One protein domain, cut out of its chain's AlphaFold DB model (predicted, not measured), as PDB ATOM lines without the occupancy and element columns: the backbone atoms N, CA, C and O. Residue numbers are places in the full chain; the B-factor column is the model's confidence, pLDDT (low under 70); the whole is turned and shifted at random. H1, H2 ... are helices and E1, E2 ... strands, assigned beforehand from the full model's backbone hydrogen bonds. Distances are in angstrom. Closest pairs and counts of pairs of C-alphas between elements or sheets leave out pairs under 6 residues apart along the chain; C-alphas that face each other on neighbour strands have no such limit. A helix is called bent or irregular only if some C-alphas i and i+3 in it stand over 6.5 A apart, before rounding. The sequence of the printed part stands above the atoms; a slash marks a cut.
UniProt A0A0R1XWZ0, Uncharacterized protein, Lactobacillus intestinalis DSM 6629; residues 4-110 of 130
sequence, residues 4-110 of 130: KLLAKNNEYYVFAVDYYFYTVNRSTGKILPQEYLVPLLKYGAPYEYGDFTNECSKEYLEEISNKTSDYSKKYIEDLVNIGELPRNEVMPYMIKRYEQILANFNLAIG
ATOM      1  N   LYS A   4     -23.096   5.822 -32.319       90.12
ATOM      2  CA  LYS A   4     -23.277   7.022 -33.137       90.12
ATOM      3  C   LYS A   4     -21.972   7.453 -33.784       90.12
ATOM      4  O   LYS A   4     -20.966   7.547 -33.090       90.12
ATOM      5  N   LEU A   5     -21.993   7.768 -35.077       90.69
ATOM      6  CA  LEU A   5     -20.870   8.424 -35.751       90.69
ATOM      7  C   LEU A   5     -21.037   9.940 -35.625       90.69
ATOM      8  O   LEU A   5     -21.948  10.508 -36.224       90.69
ATOM      9  N   LEU A   6     -20.174  10.571 -34.828       87.94
ATOM     10  CA  LEU A   6     -20.326  11.967 -34.415       87.94
ATOM     11  C   LEU A   6     -19.488  12.948 -35.239       87.94
ATOM     12  O   LEU A   6     -19.859  14.104 -35.450       87.94
ATOM     13  N   ALA A   7     -18.325  12.491 -35.687       87.19
ATOM     14  CA  ALA A   7     -17.432  13.285 -36.511       87.19
ATOM     15  C   ALA A   7     -16.717  12.406 -37.524       87.19
ATOM     16  O   ALA A   7     -16.435  11.231 -37.263       87.19
ATOM     17  N   LYS A   8     -16.356  13.003 -38.654       89.62
ATOM     18  CA  LYS A   8     -15.487  12.371 -39.640       89.62
ATOM     19  C   LYS A   8     -14.557  13.390 -40.278       89.62
ATOM     20  O   LYS A   8     -14.919  14.545 -40.463       89.62
ATOM     21  N   ASN A   9     -13.374  12.946 -40.658       87.88
ATOM     22  CA  ASN A   9     -12.535  13.632 -41.632       87.88
ATOM     23  C   ASN A   9     -12.015  12.591 -42.634       87.88
ATOM     24  O   ASN A   9     -12.488  11.454 -42.648       87.88
ATOM     25  N   ASN A  10     -11.061  12.940 -43.493       88.50
ATOM     26  CA  ASN A  10     -10.543  12.009 -44.503       88.50
ATOM     27  C   ASN A  10      -9.886  10.748 -43.917       88.50
ATOM     28  O   ASN A  10      -9.894   9.708 -44.568       88.50
ATOM     29  N   GLU A  11      -9.382  10.807 -42.687       89.19
ATOM     30  CA  GLU A  11      -8.574   9.744 -42.084       89.19
ATOM     31  C   GLU A  11      -9.269   9.036 -40.917       89.19
ATOM     32  O   GLU A  11      -9.031   7.848 -40.686       89.19
ATOM     33  N   TYR A  12     -10.158   9.727 -40.205       90.31
ATOM     34  CA  TYR A  12     -10.686   9.287 -38.919       90.31
ATOM     35  C   TYR A  12     -12.201   9.447 -38.805       90.31
ATOM     36  O   TYR A  12     -12.797  10.404 -39.303       90.31
ATOM     37  N   TYR A  13     -12.799   8.510 -38.078       90.94
ATOM     38  CA  TYR A  13     -14.142   8.575 -37.518       90.94
ATOM     39  C   TYR A  13     -14.063   8.777 -36.007       90.94
ATOM     40  O   TYR A  13     -13.189   8.210 -35.355       90.94
ATOM     41  N   VAL A  14     -15.007   9.535 -35.455       89.38
ATOM     42  CA  VAL A  14     -15.248   9.612 -34.011       89.38
ATOM     43  C   VAL A  14     -16.598   8.972 -33.728       89.38
ATOM     44  O   VAL A  14     -17.644   9.550 -34.032       89.38
ATOM     45  N   PHE A  15     -16.571   7.770 -33.162       89.81
ATOM     46  CA  PHE A  15     -17.766   7.060 -32.729       89.81
ATOM     47  C   PHE A  15     -18.018   7.289 -31.245       89.81
ATOM     48  O   PHE A  15     -17.089   7.244 -30.448       89.81
ATOM     49  N   ALA A  16     -19.280   7.443 -30.865       88.25
ATOM     50  CA  ALA A  16     -19.727   7.159 -29.515       88.25
ATOM     51  C   ALA A  16     -20.316   5.745 -29.462       88.25
ATOM     52  O   ALA A  16     -21.262   5.478 -30.198       88.25
ATOM     53  N   VAL A  17     -19.789   4.868 -28.605       88.19
ATOM     54  CA  VAL A  17     -20.303   3.511 -28.357       88.19
ATOM     55  C   VAL A  17     -20.521   3.326 -26.859       88.19
ATOM     56  O   VAL A  17     -19.583   3.503 -26.088       88.19
ATOM     57  N   ASP A  18     -21.752   3.003 -26.449       84.94
ATOM     58  CA  ASP A  18     -22.150   2.745 -25.053       84.94
ATOM     59  C   ASP A  18     -21.544   3.753 -24.053       84.94
ATOM     60  O   ASP A  18     -20.966   3.389 -23.031       84.94
ATOM     61  N   TYR A  19     -21.696   5.045 -24.374       82.75
ATOM     62  CA  TYR A  19     -21.247   6.204 -23.584       82.75
ATOM     63  C   TYR A  19     -19.731   6.490 -23.582       82.75
ATOM     64  O   TYR A  19     -19.286   7.386 -22.871       82.75
ATOM     65  N   TYR A  20     -18.946   5.816 -24.428       82.12
ATOM     66  CA  TYR A  20     -17.533   6.137 -24.675       82.12
ATOM     67  C   TYR A  20     -17.294   6.670 -26.070       82.12
ATOM     68  O   TYR A  20     -17.965   6.273 -27.017       82.12
ATOM     69  N   PHE A  21     -16.282   7.520 -26.196       83.94
ATOM     70  CA  PHE A  21     -15.835   8.052 -27.470       83.94
ATOM     71  C   PHE A  21     -14.597   7.300 -27.947       83.94
ATOM     72  O   PHE A  21     -13.636   7.125 -27.202       83.94
ATOM     73  N   TYR A  22     -14.615   6.904 -29.212       87.25
ATOM     74  CA  TYR A  22     -13.545   6.176 -29.870       87.25
ATOM     75  C   TYR A  22     -13.156   6.889 -31.150       87.25
ATOM     76  O   TYR A  22     -14.011   7.221 -31.972       87.25
ATOM     77  N   THR A  23     -11.852   7.053 -31.349       88.25
ATOM     78  CA  THR A  23     -11.325   7.447 -32.651       88.25
ATOM     79  C   THR A  23     -10.950   6.200 -33.430       88.25
ATOM     80  O   THR A  23     -10.190   5.361 -32.947       88.25
ATOM     81  N   VAL A  24     -11.468   6.082 -34.645       90.25
ATOM     82  CA  VAL A  24     -11.244   4.935 -35.523       90.25
ATOM     83  C   VAL A  24     -10.632   5.420 -36.827       90.25
ATOM     84  O   VAL A  24     -11.167   6.312 -37.479       90.25
ATOM     85  N   ASN A  25      -9.515   4.830 -37.235       90.31
ATOM     86  CA  ASN A  25      -8.941   5.085 -38.549       90.31
ATOM     87  C   ASN A  25      -9.838   4.479 -39.646       90.31
ATOM     88  O   ASN A  25     -10.161   3.293 -39.605       90.31
ATOM     89  N   ARG A  26     -10.229   5.288 -40.636       89.06
ATOM     90  CA  ARG A  26     -11.228   4.923 -41.656       89.06
ATOM     91  C   ARG A  26     -10.766   3.813 -42.590       89.06
ATOM     92  O   ARG A  26     -11.579   2.983 -42.980       89.06
ATOM     93  N   SER A  27      -9.487   3.802 -42.959       87.25
ATOM     94  CA  SER A  27      -8.952   2.842 -43.931       87.25
ATOM     95  C   SER A  27      -8.635   1.488 -43.306       87.25
ATOM     96  O   SER A  27      -8.750   0.462 -43.968       87.25
ATOM     97  N   THR A  28      -8.253   1.475 -42.030       88.50
ATOM     98  CA  THR A  28      -7.815   0.255 -41.331       88.50
ATOM     99  C   THR A  28      -8.837  -0.280 -40.332       88.50
ATOM    100  O   THR A  28      -8.703  -1.408 -39.864       88.50
ATOM    101  N   GLY A  29      -9.831   0.524 -39.941       86.75
ATOM    102  CA  GLY A  29     -10.754   0.197 -38.852       86.75
ATOM    103  C   GLY A  29     -10.070   0.065 -37.486       86.75
ATOM    104  O   GLY A  29     -10.653  -0.509 -36.566       86.75
ATOM    105  N   LYS A  30      -8.821   0.536 -37.350       88.75
ATOM    106  CA  LYS A  30      -8.054   0.481 -36.103       88.75
ATOM    107  C   LYS A  30      -8.564   1.538 -35.125       88.75
ATOM    108  O   LYS A  30      -8.649   2.712 -35.481       88.75
ATOM    109  N   ILE A  31      -8.840   1.118 -33.893       88.31
ATOM    110  CA  ILE A  31      -9.162   2.015 -32.777       88.31
ATOM    111  C   ILE A  31      -7.859   2.639 -32.270       88.31
ATOM    112  O   ILE A  31      -6.873   1.932 -32.042       88.31
ATOM    113  N   LEU A  32      -7.847   3.961 -32.133       85.62
ATOM    114  CA  LEU A  32      -6.730   4.694 -31.549       85.62
ATOM    115  C   LEU A  32      -6.889   4.815 -30.027       85.62
ATOM    116  O   LEU A  32      -8.021   4.827 -29.539       85.62
ATOM    117  N   PRO A  33      -5.775   4.939 -29.279       80.88
ATOM    118  CA  PRO A  33      -5.828   5.226 -27.850       80.88
ATOM    119  C   PRO A  33      -6.611   6.513 -27.551       80.88
ATOM    120  O   PRO A  33      -6.620   7.451 -28.351       80.88
ATOM    121  N   GLN A  34      -7.263   6.561 -26.388       73.69
ATOM    122  CA  GLN A  34      -8.172   7.650 -26.011       73.69
ATOM    123  C   GLN A  34      -7.474   9.017 -25.934       73.69
ATOM    124  O   GLN A  34      -8.085  10.024 -26.283       73.69
ATOM    125  N   GLU A  35      -6.188   9.047 -25.579       73.31
ATOM    126  CA  GLU A  35      -5.333  10.247 -25.565       73.31
ATOM    127  C   GLU A  35      -5.227  10.959 -26.926       73.31
ATOM    128  O   GLU A  35      -4.877  12.130 -26.985       73.31
ATOM    129  N   TYR A  36      -5.556  10.288 -28.036       71.81
ATOM    130  CA  TYR A  36      -5.562  10.917 -29.359       71.81
ATOM    131  C   TYR A  36      -6.851  11.692 -29.634       71.81
ATOM    132  O   TYR A  36      -6.860  12.546 -30.517       71.81
ATOM    133  N   LEU A  37      -7.940  11.412 -28.911       74.12
ATOM    134  CA  LEU A  37      -9.249  11.992 -29.203       74.12
ATOM    135  C   LEU A  37      -9.228  13.519 -29.072       74.12
ATOM    136  O   LEU A  37      -9.671  14.212 -29.982       74.12
ATOM    137  N   VAL A  38      -8.709  14.055 -27.970       67.94
ATOM    138  CA  VAL A  38      -8.784  15.500 -27.723       67.94
ATOM    139  C   VAL A  38      -7.802  16.310 -28.561       67.94
ATOM    140  O   VAL A  38      -8.250  17.287 -29.165       67.94
ATOM    141  N   PRO A  39      -6.537  15.897 -28.752       65.44
ATOM    142  CA  PRO A  39      -5.665  16.536 -29.728       65.44
ATOM    143  C   PRO A  39      -6.257  16.532 -31.141       65.44
ATOM    144  O   PRO A  39      -6.161  17.539 -31.838       65.44
ATOM    145  N   LEU A  40      -6.929  15.452 -31.558       68.44
ATOM    146  CA  LEU A  40      -7.594  15.399 -32.863       68.44
ATOM    147  C   LEU A  40      -8.805  16.332 -32.949       68.44
ATOM    148  O   LEU A  40      -9.008  16.961 -33.983       68.44
ATOM    149  N   LEU A  41      -9.590  16.457 -31.880       67.19
ATOM    150  CA  LEU A  41     -10.737  17.366 -31.853       67.19
ATOM    151  C   LEU A  41     -10.327  18.845 -31.755       67.19
ATOM    152  O   LEU A  41     -11.007  19.690 -32.329       67.19
ATOM    153  N   LYS A  42      -9.241  19.158 -31.036       64.75
ATOM    154  CA  LYS A  42      -8.793  20.531 -30.738       64.75
ATOM    155  C   LYS A  42      -7.792  21.076 -31.757       64.75
ATOM    156  O   LYS A  42      -7.823  22.263 -32.069       64.75
ATOM    157  N   TYR A  43      -6.913  20.217 -32.267       64.44
ATOM    158  CA  TYR A  43      -5.783  20.589 -33.127       64.44
ATOM    159  C   TYR A  43      -5.700  19.765 -34.425       64.44
ATOM    160  O   TYR A  43      -4.779  19.964 -35.216       64.44
ATOM    161  N   GLY A  44      -6.625  18.824 -34.649       58.84
ATOM    162  CA  GLY A  44      -6.628  17.941 -35.815       58.84
ATOM    163  C   GLY A  44      -7.264  18.540 -37.074       58.84
ATOM    164  O   GLY A  44      -7.799  19.648 -37.082       58.84
ATOM    165  N   ALA A  45      -7.176  17.771 -38.167       61.41
ATOM    166  CA  ALA A  45      -7.695  18.094 -39.499       61.41
ATOM    167  C   ALA A  45      -9.189  18.492 -39.467       61.41
ATOM    168  O   ALA A  45      -9.899  18.047 -38.567       61.41
ATOM    169  N   PRO A  46      -9.700  19.274 -40.441       78.50
ATOM    170  CA  PRO A  46     -11.061  19.808 -40.399       78.50
ATOM    171  C   PRO A  46     -12.087  18.671 -40.376       78.50
ATOM    172  O   PRO A  46     -12.365  18.042 -41.398       78.50
ATOM    173  N   TYR A  47     -12.624  18.388 -39.194       82.31
ATOM    174  CA  TYR A  47     -13.699  17.427 -39.025       82.31
ATOM    175  C   TYR A  47     -15.012  18.029 -39.518       82.31
ATOM    176  O   TYR A  47     -15.351  19.182 -39.243       82.31
ATOM    177  N   GLU A  48     -15.782  17.206 -40.215       85.69
ATOM    178  CA  GLU A  48     -17.214  17.396 -40.347       85.69
ATOM    179  C   GLU A  48     -17.893  16.807 -39.114       85.69
ATOM    180  O   GLU A  48     -17.594  15.687 -38.692       85.69
ATOM    181  N   TYR A  49     -18.824  17.569 -38.550       83.44
ATOM    182  CA  TYR A  49     -19.511  17.245 -37.307       83.44
ATOM    183  C   TYR A  49     -21.013  17.098 -37.564       83.44
ATOM    184  O   TYR A  49     -21.615  17.948 -38.227       83.44
ATOM    185  N   GLY A  50     -21.618  16.018 -37.069       83.25
ATOM    186  CA  GLY A  50     -22.953  15.596 -37.497       83.25
ATOM    187  C   GLY A  50     -23.364  14.244 -36.924       83.25
ATOM    188  O   GLY A  50     -22.543  13.514 -36.383       83.25
ATOM    189  N   ASP A  51     -24.638  13.877 -37.044       87.25
ATOM    190  CA  ASP A  51     -25.025  12.468 -36.904       87.25
ATOM    191  C   ASP A  51     -24.890  11.787 -38.270       87.25
ATOM    192  O   ASP A  51     -25.762  11.912 -39.131       87.25
ATOM    193  N   PHE A  52     -23.770  11.096 -38.476       89.69
ATOM    194  CA  PHE A  52     -23.471  10.368 -39.713       89.69
ATOM    195  C   PHE A  52     -23.684   8.864 -39.562       89.69
ATOM    196  O   PHE A  52     -23.223   8.086 -40.391       89.69
ATOM    197  N   THR A  53     -24.358   8.424 -38.497       90.06
ATOM    198  CA  THR A  53     -24.502   6.995 -38.181       90.06
ATOM    199  C   THR A  53     -25.109   6.215 -39.349       90.06
ATOM    200  O   THR A  53     -24.689   5.097 -39.634       90.06
ATOM    201  N   ASN A  54     -26.029   6.850 -40.080       90.44
ATOM    202  CA  ASN A  54     -26.702   6.274 -41.244       90.44
ATOM    203  C   ASN A  54     -25.808   6.127 -42.493       90.44
ATOM    204  O   ASN A  54     -26.246   5.527 -43.470       90.44
ATOM    205  N   GLU A  55     -24.586   6.668 -42.500       91.56
ATOM    206  CA  GLU A  55     -23.629   6.465 -43.600       91.56
ATOM    207  C   GLU A  55     -22.907   5.115 -43.517       91.56
ATOM    208  O   GLU A  55     -22.307   4.664 -44.493       91.56
ATOM    209  N   CYS A  56     -22.935   4.472 -42.351       88.75
ATOM    210  CA  CYS A  56     -22.295   3.186 -42.133       88.75
ATOM    211  C   CYS A  56     -23.294   2.043 -42.308       88.75
ATOM    212  O   CYS A  56     -24.446   2.133 -41.882       88.75
ATOM    213  N   SER A  57     -22.835   0.930 -42.886       91.69
ATOM    214  CA  SER A  57     -23.635  -0.292 -42.889       91.69
ATOM    215  C   SER A  57     -23.782  -0.831 -41.466       91.69
ATOM    216  O   SER A  57     -22.953  -0.576 -40.586       91.69
ATOM    217  N   LYS A  58     -24.838  -1.612 -41.242       90.88
ATOM    218  CA  LYS A  58     -25.087  -2.233 -39.941       90.88
ATOM    219  C   LYS A  58     -23.940  -3.163 -39.536       90.88
ATOM    220  O   LYS A  58     -23.522  -3.138 -38.386       90.88
ATOM    221  N   GLU A  59     -23.402  -3.920 -40.489       92.94
ATOM    222  CA  GLU A  59     -22.282  -4.843 -40.285       92.94
ATOM    223  C   GLU A  59     -21.029  -4.095 -39.818       92.94
ATOM    224  O   GLU A  59     -20.355  -4.535 -38.890       92.94
ATOM    225  N   TYR A  60     -20.748  -2.928 -40.409       90.31
ATOM    226  CA  TYR A  60     -19.619  -2.100 -39.995       90.31
ATOM    227  C   TYR A  60     -19.805  -1.553 -38.575       90.31
ATOM    228  O   TYR A  60     -18.880  -1.588 -37.768       90.31
ATOM    229  N   LEU A  61     -21.011  -1.087 -38.235       90.50
ATOM    230  CA  LEU A  61     -21.319  -0.614 -36.881       90.50
ATOM    231  C   LEU A  61     -21.195  -1.734 -35.833       90.50
ATOM    232  O   LEU A  61     -20.691  -1.498 -34.734       90.50
ATOM    233  N   GLU A  62     -21.616  -2.956 -36.170       90.25
ATOM    234  CA  GLU A  62     -21.437  -4.137 -35.317       90.25
ATOM    235  C   GLU A  62     -19.956  -4.501 -35.148       90.25
ATOM    236  O   GLU A  62     -19.516  -4.774 -34.030       90.25
ATOM    237  N   GLU A  63     -19.161  -4.443 -36.221       90.56
ATOM    238  CA  GLU A  63     -17.714  -4.670 -36.164       90.56
ATOM    239  C   GLU A  63     -17.019  -3.662 -35.240       90.56
ATOM    240  O   GLU A  63     -16.243  -4.063 -34.367       90.56
ATOM    241  N   ILE A  64     -17.313  -2.365 -35.400       89.69
ATOM    242  CA  ILE A  64     -16.766  -1.315 -34.533       89.69
ATOM    243  C   ILE A  64     -17.150  -1.579 -33.084       89.69
ATOM    244  O   ILE A  64     -16.271  -1.595 -32.223       89.69
ATOM    245  N   SER A  65     -18.426  -1.863 -32.822       87.44
ATOM    246  CA  SER A  65     -18.879  -2.116 -31.461       87.44
ATOM    247  C   SER A  65     -18.154  -3.294 -30.811       87.44
ATOM    248  O   SER A  65     -17.634  -3.165 -29.700       87.44
ATOM    249  N   ASN A  66     -18.034  -4.417 -31.525       87.81
ATOM    250  CA  ASN A  66     -17.334  -5.600 -31.031       87.81
ATOM    251  C   ASN A  66     -15.878  -5.278 -30.673       87.81
ATOM    252  O   ASN A  66     -15.436  -5.619 -29.575       87.81
ATOM    253  N   LYS A  67     -15.165  -4.553 -31.549       86.69
ATOM    254  CA  LYS A  67     -13.777  -4.127 -31.307       86.69
ATOM    255  C   LYS A  67     -13.642  -3.167 -30.121       86.69
ATOM    256  O   LYS A  67     -12.602  -3.164 -29.470       86.69
ATOM    257  N   THR A  68     -14.656  -2.346 -29.850       82.56
ATOM    258  CA  THR A  68     -14.639  -1.374 -28.743       82.56
ATOM    259  C   THR A  68     -15.147  -1.935 -27.414       82.56
ATOM    260  O   THR A  68     -14.807  -1.398 -26.364       82.56
ATOM    261  N   SER A  69     -15.933  -3.017 -27.435       77.94
ATOM    262  CA  SER A  69     -16.688  -3.488 -26.266       77.94
ATOM    263  C   SER A  69     -15.814  -3.815 -25.049       77.94
ATOM    264  O   SER A  69     -16.197  -3.528 -23.913       77.94
ATOM    265  N   ASP A  70     -14.614  -4.353 -25.272       78.06
ATOM    266  CA  ASP A  70     -13.683  -4.705 -24.198       78.06
ATOM    267  C   ASP A  70     -12.993  -3.480 -23.582       78.06
ATOM    268  O   ASP A  70     -12.697  -3.486 -22.388       78.06
ATOM    269  N   TYR A  71     -12.820  -2.392 -24.343       75.81
ATOM    270  CA  TYR A  71     -12.259  -1.141 -23.823       75.81
ATOM    271  C   TYR A  71     -13.212  -0.470 -22.832       75.81
ATOM    272  O   TYR A  71     -12.801  -0.127 -21.723       75.81
ATOM    273  N   SER A  72     -14.498  -0.351 -23.185       72.88
ATOM    274  CA  SER A  72     -15.516   0.201 -22.279       72.88
ATOM    275  C   SER A  72     -15.676  -0.625 -21.005       72.88
ATOM    276  O   SER A  72     -15.825  -0.060 -19.924       72.88
ATOM    277  N   LYS A  73     -15.622  -1.961 -21.109       77.94
ATOM    278  CA  LYS A  73     -15.712  -2.847 -19.939       77.94
ATOM    279  C   LYS A  73     -14.530  -2.638 -19.006       77.94
ATOM    280  O   LYS A  73     -14.745  -2.476 -17.811       77.94
ATOM    281  N   LYS A  74     -13.313  -2.587 -19.553       81.56
ATOM    282  CA  LYS A  74     -12.103  -2.392 -18.756       81.56
ATOM    283  C   LYS A  74     -12.130  -1.069 -17.993       81.56
ATOM    284  O   LYS A  74     -11.874  -1.077 -16.802       81.56
ATOM    285  N   TYR A  75     -12.495   0.045 -18.629       78.38
ATOM    286  CA  TYR A  75     -12.563   1.325 -17.912       78.38
ATOM    287  C   TYR A  75     -13.645   1.316 -16.822       78.38
ATOM    288  O   TYR A  75     -13.417   1.811 -15.722       78.38
ATOM    289  N   ILE A  76     -14.816   0.723 -17.092       81.06
ATOM    290  CA  ILE A  76     -15.861   0.538 -16.071       81.06
ATOM    291  C   ILE A  76     -15.322  -0.286 -14.895       81.06
ATOM    292  O   ILE A  76     -15.573   0.056 -13.742       81.06
ATOM    293  N   GLU A  77     -14.595  -1.367 -15.171       83.06
ATOM    294  CA  GLU A  77     -13.957  -2.186 -14.142       83.06
ATOM    295  C   GLU A  77     -12.900  -1.402 -13.369       83.06
ATOM    296  O   GLU A  77     -12.895  -1.481 -12.146       83.06
ATOM    297  N   ASP A  78     -12.063  -0.618 -14.046       82.81
ATOM    298  CA  ASP A  78     -11.032   0.209 -13.419       82.81
ATOM    299  C   ASP A  78     -11.671   1.211 -12.444       82.81
ATOM    300  O   ASP A  78     -11.295   1.205 -11.274       82.81
ATOM    301  N   LEU A  79     -12.715   1.951 -12.854       79.00
ATOM    302  CA  LEU A  79     -13.463   2.878 -11.982       79.00
ATOM    303  C   LEU A  79     -14.007   2.207 -10.709       79.00
ATOM    304  O   LEU A  79     -13.983   2.799  -9.627       79.00
ATOM    305  N   VAL A  80     -14.506   0.971 -10.831       84.25
ATOM    306  CA  VAL A  80     -15.015   0.203  -9.682       84.25
ATOM    307  C   VAL A  80     -13.868  -0.313  -8.812       84.25
ATOM    308  O   VAL A  80     -13.942  -0.248  -7.586       84.25
ATOM    309  N   ASN A  81     -12.823  -0.861  -9.430       82.81
ATOM    310  CA  ASN A  81     -11.771  -1.616  -8.751       82.81
ATOM    311  C   ASN A  81     -10.772  -0.719  -8.018       82.81
ATOM    312  O   ASN A  81     -10.280  -1.109  -6.961       82.81
ATOM    313  N   ILE A  82     -10.488   0.477  -8.540       75.94
ATOM    314  CA  ILE A  82      -9.632   1.462  -7.860       75.94
ATOM    315  C   ILE A  82     -10.380   2.226  -6.757       75.94
ATOM    316  O   ILE A  82      -9.787   3.044  -6.060       75.94
ATOM    317  N   GLY A  83     -11.674   1.933  -6.569       62.88
ATOM    318  CA  GLY A  83     -12.514   2.552  -5.548       62.88
ATOM    319  C   GLY A  83     -12.891   4.002  -5.850       62.88
ATOM    320  O   GLY A  83     -13.376   4.684  -4.951       62.88
ATOM    321  N   GLU A  84     -12.685   4.468  -7.087       74.88
ATOM    322  CA  GLU A  84     -13.094   5.808  -7.517       74.88
ATOM    323  C   GLU A  84     -14.616   5.964  -7.463       74.88
ATOM    324  O   GLU A  84     -15.106   7.012  -7.045       74.88
ATOM    325  N   LEU A  85     -15.367   4.916  -7.835       81.81
ATOM    326  CA  LEU A  85     -16.829   4.935  -7.817       81.81
ATOM    327  C   LEU A  85     -17.443   3.595  -7.376       81.81
ATOM    328  O   LEU A  85     -17.053   2.528  -7.860       81.81
ATOM    329  N   PRO A  86     -18.489   3.619  -6.530       85.00
ATOM    330  CA  PRO A  86     -19.329   2.455  -6.283       85.00
ATOM    331  C   PRO A  86     -19.951   1.919  -7.579       85.00
ATOM    332  O   PRO A  86     -20.402   2.681  -8.434       85.00
ATOM    333  N   ARG A  87     -20.075   0.590  -7.718       84.44
ATOM    334  CA  ARG A  87     -20.633  -0.048  -8.932       84.44
ATOM    335  C   ARG A  87     -22.023   0.481  -9.325       84.44
ATOM    336  O   ARG A  87     -22.332   0.552 -10.511       84.44
ATOM    337  N   ASN A  88     -22.860   0.842  -8.355       88.25
ATOM    338  CA  ASN A  88     -24.190   1.421  -8.587       88.25
ATOM    339  C   ASN A  88     -24.154   2.874  -9.097       88.25
ATOM    340  O   ASN A  88     -25.163   3.346  -9.615       88.25
ATOM    341  N   GLU A  89     -23.020   3.565  -8.980       87.19
ATOM    342  CA  GLU A  89     -22.829   4.955  -9.410       87.19
ATOM    343  C   GLU A  89     -22.060   5.076 -10.733       87.19
ATOM    344  O   GLU A  89     -22.176   6.094 -11.413       87.19
ATOM    345  N   VAL A  90     -21.360   4.020 -11.166       85.81
ATOM    346  CA  VAL A  90     -20.571   4.042 -12.409       85.81
ATOM    347  C   VAL A  90     -21.420   4.302 -13.650       85.81
ATOM    348  O   VAL A  90     -21.061   5.142 -14.467       85.81
ATOM    349  N   MET A  91     -22.563   3.634 -13.815       84.56
ATOM    350  CA  MET A  91     -23.407   3.874 -14.996       84.56
ATOM    351  C   MET A  91     -23.989   5.298 -15.039       84.56
ATOM    352  O   MET A  91     -23.875   5.939 -16.087       84.56
ATOM    353  N   PRO A  92     -24.569   5.835 -13.944       87.19
ATOM    354  CA  PRO A  92     -24.938   7.249 -13.869       87.19
ATOM    355  C   PRO A  92     -23.782   8.203 -14.195       87.19
ATOM    356  O   PRO A  92     -23.967   9.134 -14.979       87.19
ATOM    357  N   TYR A  93     -22.588   7.943 -13.650       84.00
ATOM    358  CA  TYR A  93     -21.378   8.714 -13.938       84.00
ATOM    359  C   TYR A  93     -21.038   8.694 -15.434       84.00
ATOM    360  O   TYR A  93     -20.840   9.746 -16.038       84.00
ATOM    361  N   MET A  94     -21.044   7.513 -16.058       83.75
ATOM    362  CA  MET A  94     -20.728   7.340 -17.477       83.75
ATOM    363  C   MET A  94     -21.687   8.093 -18.396       83.75
ATOM    364  O   MET A  94     -21.249   8.747 -19.342       83.75
ATOM    365  N   ILE A  95     -22.988   8.033 -18.107       85.50
ATOM    366  CA  ILE A  95     -24.007   8.757 -18.873       85.50
ATOM    367  C   ILE A  95     -23.788  10.266 -18.741       85.50
ATOM    368  O   ILE A  95     -23.765  10.969 -19.751       85.50
ATOM    369  N   LYS A  96     -23.564  10.761 -17.517       84.19
ATOM    370  CA  LYS A  96     -23.327  12.190 -17.279       84.19
ATOM    371  C   LYS A  96     -22.048  12.676 -17.973       84.19
ATOM    372  O   LYS A  96     -22.070  13.699 -18.653       84.19
ATOM    373  N   ARG A  97     -20.953  11.913 -17.875       80.31
ATOM    374  CA  ARG A  97     -19.682  12.189 -18.567       80.31
ATOM    375  C   ARG A  97     -19.871  12.243 -20.085       80.31
ATOM    376  O   ARG A  97     -19.364  13.150 -20.739       80.31
ATOM    377  N   TYR A  98     -20.630  11.303 -20.648       84.00
ATOM    378  CA  TYR A  98     -20.966  11.282 -22.071       84.00
ATOM    379  C   TYR A  98     -21.732  12.532 -22.517       84.00
ATOM    380  O   TYR A  98     -21.366  13.146 -23.523       84.00
ATOM    381  N   GLU A  99     -22.768  12.928 -21.771       84.62
ATOM    382  CA  GLU A  99     -23.531  14.150 -22.047       84.62
ATOM    383  C   GLU A  99     -22.626  15.386 -22.007       84.62
ATOM    384  O   GLU A  99     -22.687  16.216 -22.914       84.62
ATOM    385  N   GLN A 100     -21.717  15.468 -21.034       79.19
ATOM    386  CA  GLN A 100     -20.779  16.584 -20.929       79.19
ATOM    387  C   GLN A 100     -19.814  16.658 -22.122       79.19
ATOM    388  O   GLN A 100     -19.633  17.729 -22.706       79.19
ATOM    389  N   ILE A 101     -19.229  15.530 -22.542       77.69
ATOM    390  CA  ILE A 101     -18.335  15.490 -23.712       77.69
ATOM    391  C   ILE A 101     -19.100  15.879 -24.986       77.69
ATOM    392  O   ILE A 101     -18.588  16.654 -25.796       77.69
ATOM    393  N   LEU A 102     -20.345  15.414 -25.155       81.38
ATOM    394  CA  LEU A 102     -21.204  15.837 -26.265       81.38
ATOM    395  C   LEU A 102     -21.533  17.338 -26.233       81.38
ATOM    396  O   LEU A 102     -21.592  17.978 -27.284       81.38
ATOM    397  N   ALA A 103     -21.782  17.904 -25.052       79.06
ATOM    398  CA  ALA A 103     -22.081  19.324 -24.903       79.06
ATOM    399  C   ALA A 103     -20.863  20.182 -25.263       79.06
ATOM    400  O   ALA A 103     -20.977  21.111 -26.063       79.06
ATOM    401  N   ASN A 104     -19.690  19.815 -24.740       74.88
ATOM    402  CA  ASN A 104     -18.411  20.434 -25.080       74.88
ATOM    403  C   ASN A 104     -18.136  20.371 -26.585       74.88
ATOM    404  O   ASN A 104     -17.715  21.354 -27.192       74.88
ATOM    405  N   PHE A 105     -18.434  19.229 -27.202       74.94
ATOM    406  CA  PHE A 105     -18.320  19.052 -28.640       74.94
ATOM    407  C   PHE A 105     -19.246  20.005 -29.412       74.94
ATOM    408  O   PHE A 105     -18.779  20.693 -30.312       74.94
ATOM    409  N   ASN A 106     -20.525  20.126 -29.028       75.56
ATOM    410  CA  ASN A 106     -21.454  21.102 -29.621       75.56
ATOM    411  C   ASN A 106     -20.960  22.559 -29.475       75.56
ATOM    412  O   ASN A 106     -21.137  23.365 -30.393       75.56
ATOM    413  N   LEU A 107     -20.354  22.904 -28.331       73.00
ATOM    414  CA  LEU A 107     -19.785  24.233 -28.082       73.00
ATOM    415  C   LEU A 107     -18.585  24.511 -28.994       73.00
ATOM    416  O   LEU A 107     -18.559  25.549 -29.653       73.00
ATOM    417  N   ALA A 108     -17.635  23.574 -29.084       69.81
ATOM    418  CA  ALA A 108     -16.423  23.716 -29.894       69.81
ATOM    419  C   ALA A 108     -16.731  23.950 -31.383       69.81
ATOM    420  O   ALA A 108     -16.046  24.717 -32.055       69.81
ATOM    421  N   ILE A 109     -17.796  23.330 -31.893       66.88
ATOM    422  CA  ILE A 109     -18.193  23.422 -33.306       66.88
ATOM    423  C   ILE A 109     -19.152  24.590 -33.594       66.88
ATOM    424  O   ILE A 109     -19.540  24.797 -34.746       66.88
ATOM    425  N   GLY A 110     -19.585  25.330 -32.563       60.19
ATOM    426  CA  GLY A 110     -20.522  26.454 -32.681       60.19
ATOM    427  C   GLY A 110     -21.916  26.075 -33.205       60.19
ATOM    428  O   GLY A 110     -22.648  26.936 -33.695       60.19
TER     429      GLY A 110
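What this domain is: This is residues 4 to 110 of the 130 residues of an uncharacterized protein of Lactobacillus intestinalis DSM 6629 (UniProt A0A0R1XWZ0). A small three-stranded sheet sits in the open mouth of a V made by a bent helix, H2, and a long helix, H3; H1 crosses one face of the sheet and the arm H2a crosses the other. Residues 48 to 49 pair with E1 as the long link passes that edge. The 107 printed residues hold E1, E2, E3, H1, H2 and H3 in chain order, mixed in class; the sheet, E1 E2 E3, is an antiparallel meander, each strand neighbour to the one before. The whole is compact, radius of gyration of the C-alphas 14.2 A, spanning 40 by 32 by 22 A.

How they stand to each other: E1, residues 4 to 8, and E2, residues 12 to 17, form a hairpin, with N 6 and O 14 2.8 A apart. E2 and E3, residues 20 to 25, form another, with N 15 and O 22 2.9 A apart. H1, residues 34 to 43, is on the sheet at a height of 9.6 A; the closest C-alphas to E3 are Thr 23 and Leu 37, 6.1 A. By its hydrogen bonds H2, residues 58 to 81, was assigned as one helix, but it is bent: C-alphas 67 and 70 are 7.1 A apart. Arm H2a, residues 58 to 67, is on the opposite face from H1, at a height of 10.2 A; its closest C-alphas with E2 are Val 17 and Ser 65, 6.6 A. Arm H2b, residues 70 to 81, only grazes the sheet. Its residues 76 to 80 touch residues 87 to 90 of H3, residues 87 to 108, at a steep tilt of 58 degrees, opposite ways; the closest C-alphas are Val 80 and Arg 87, 5.7 A. Every O i to N i+4 pair is within hydrogen-bond range in H2a and H2b, against 4 of 6 in H1 and 16 of 18 in H3.

Where its parts are: E1 begins at C-alpha 4 (-23.277, 7.022, -33.137). E3 is 16.4 A long and H3 32.0 A, ending at C-alpha 108 (-16.423, 23.716, -29.894).

The domain as a whole: The C-alphas of Asn 10 and Pro 86, the two farthest apart, are 40.4 A apart. The printed part has no cut; H1 to H2 is a long link. Confidence is under 70 at residues 38 to 45, 83 and 108 to 110.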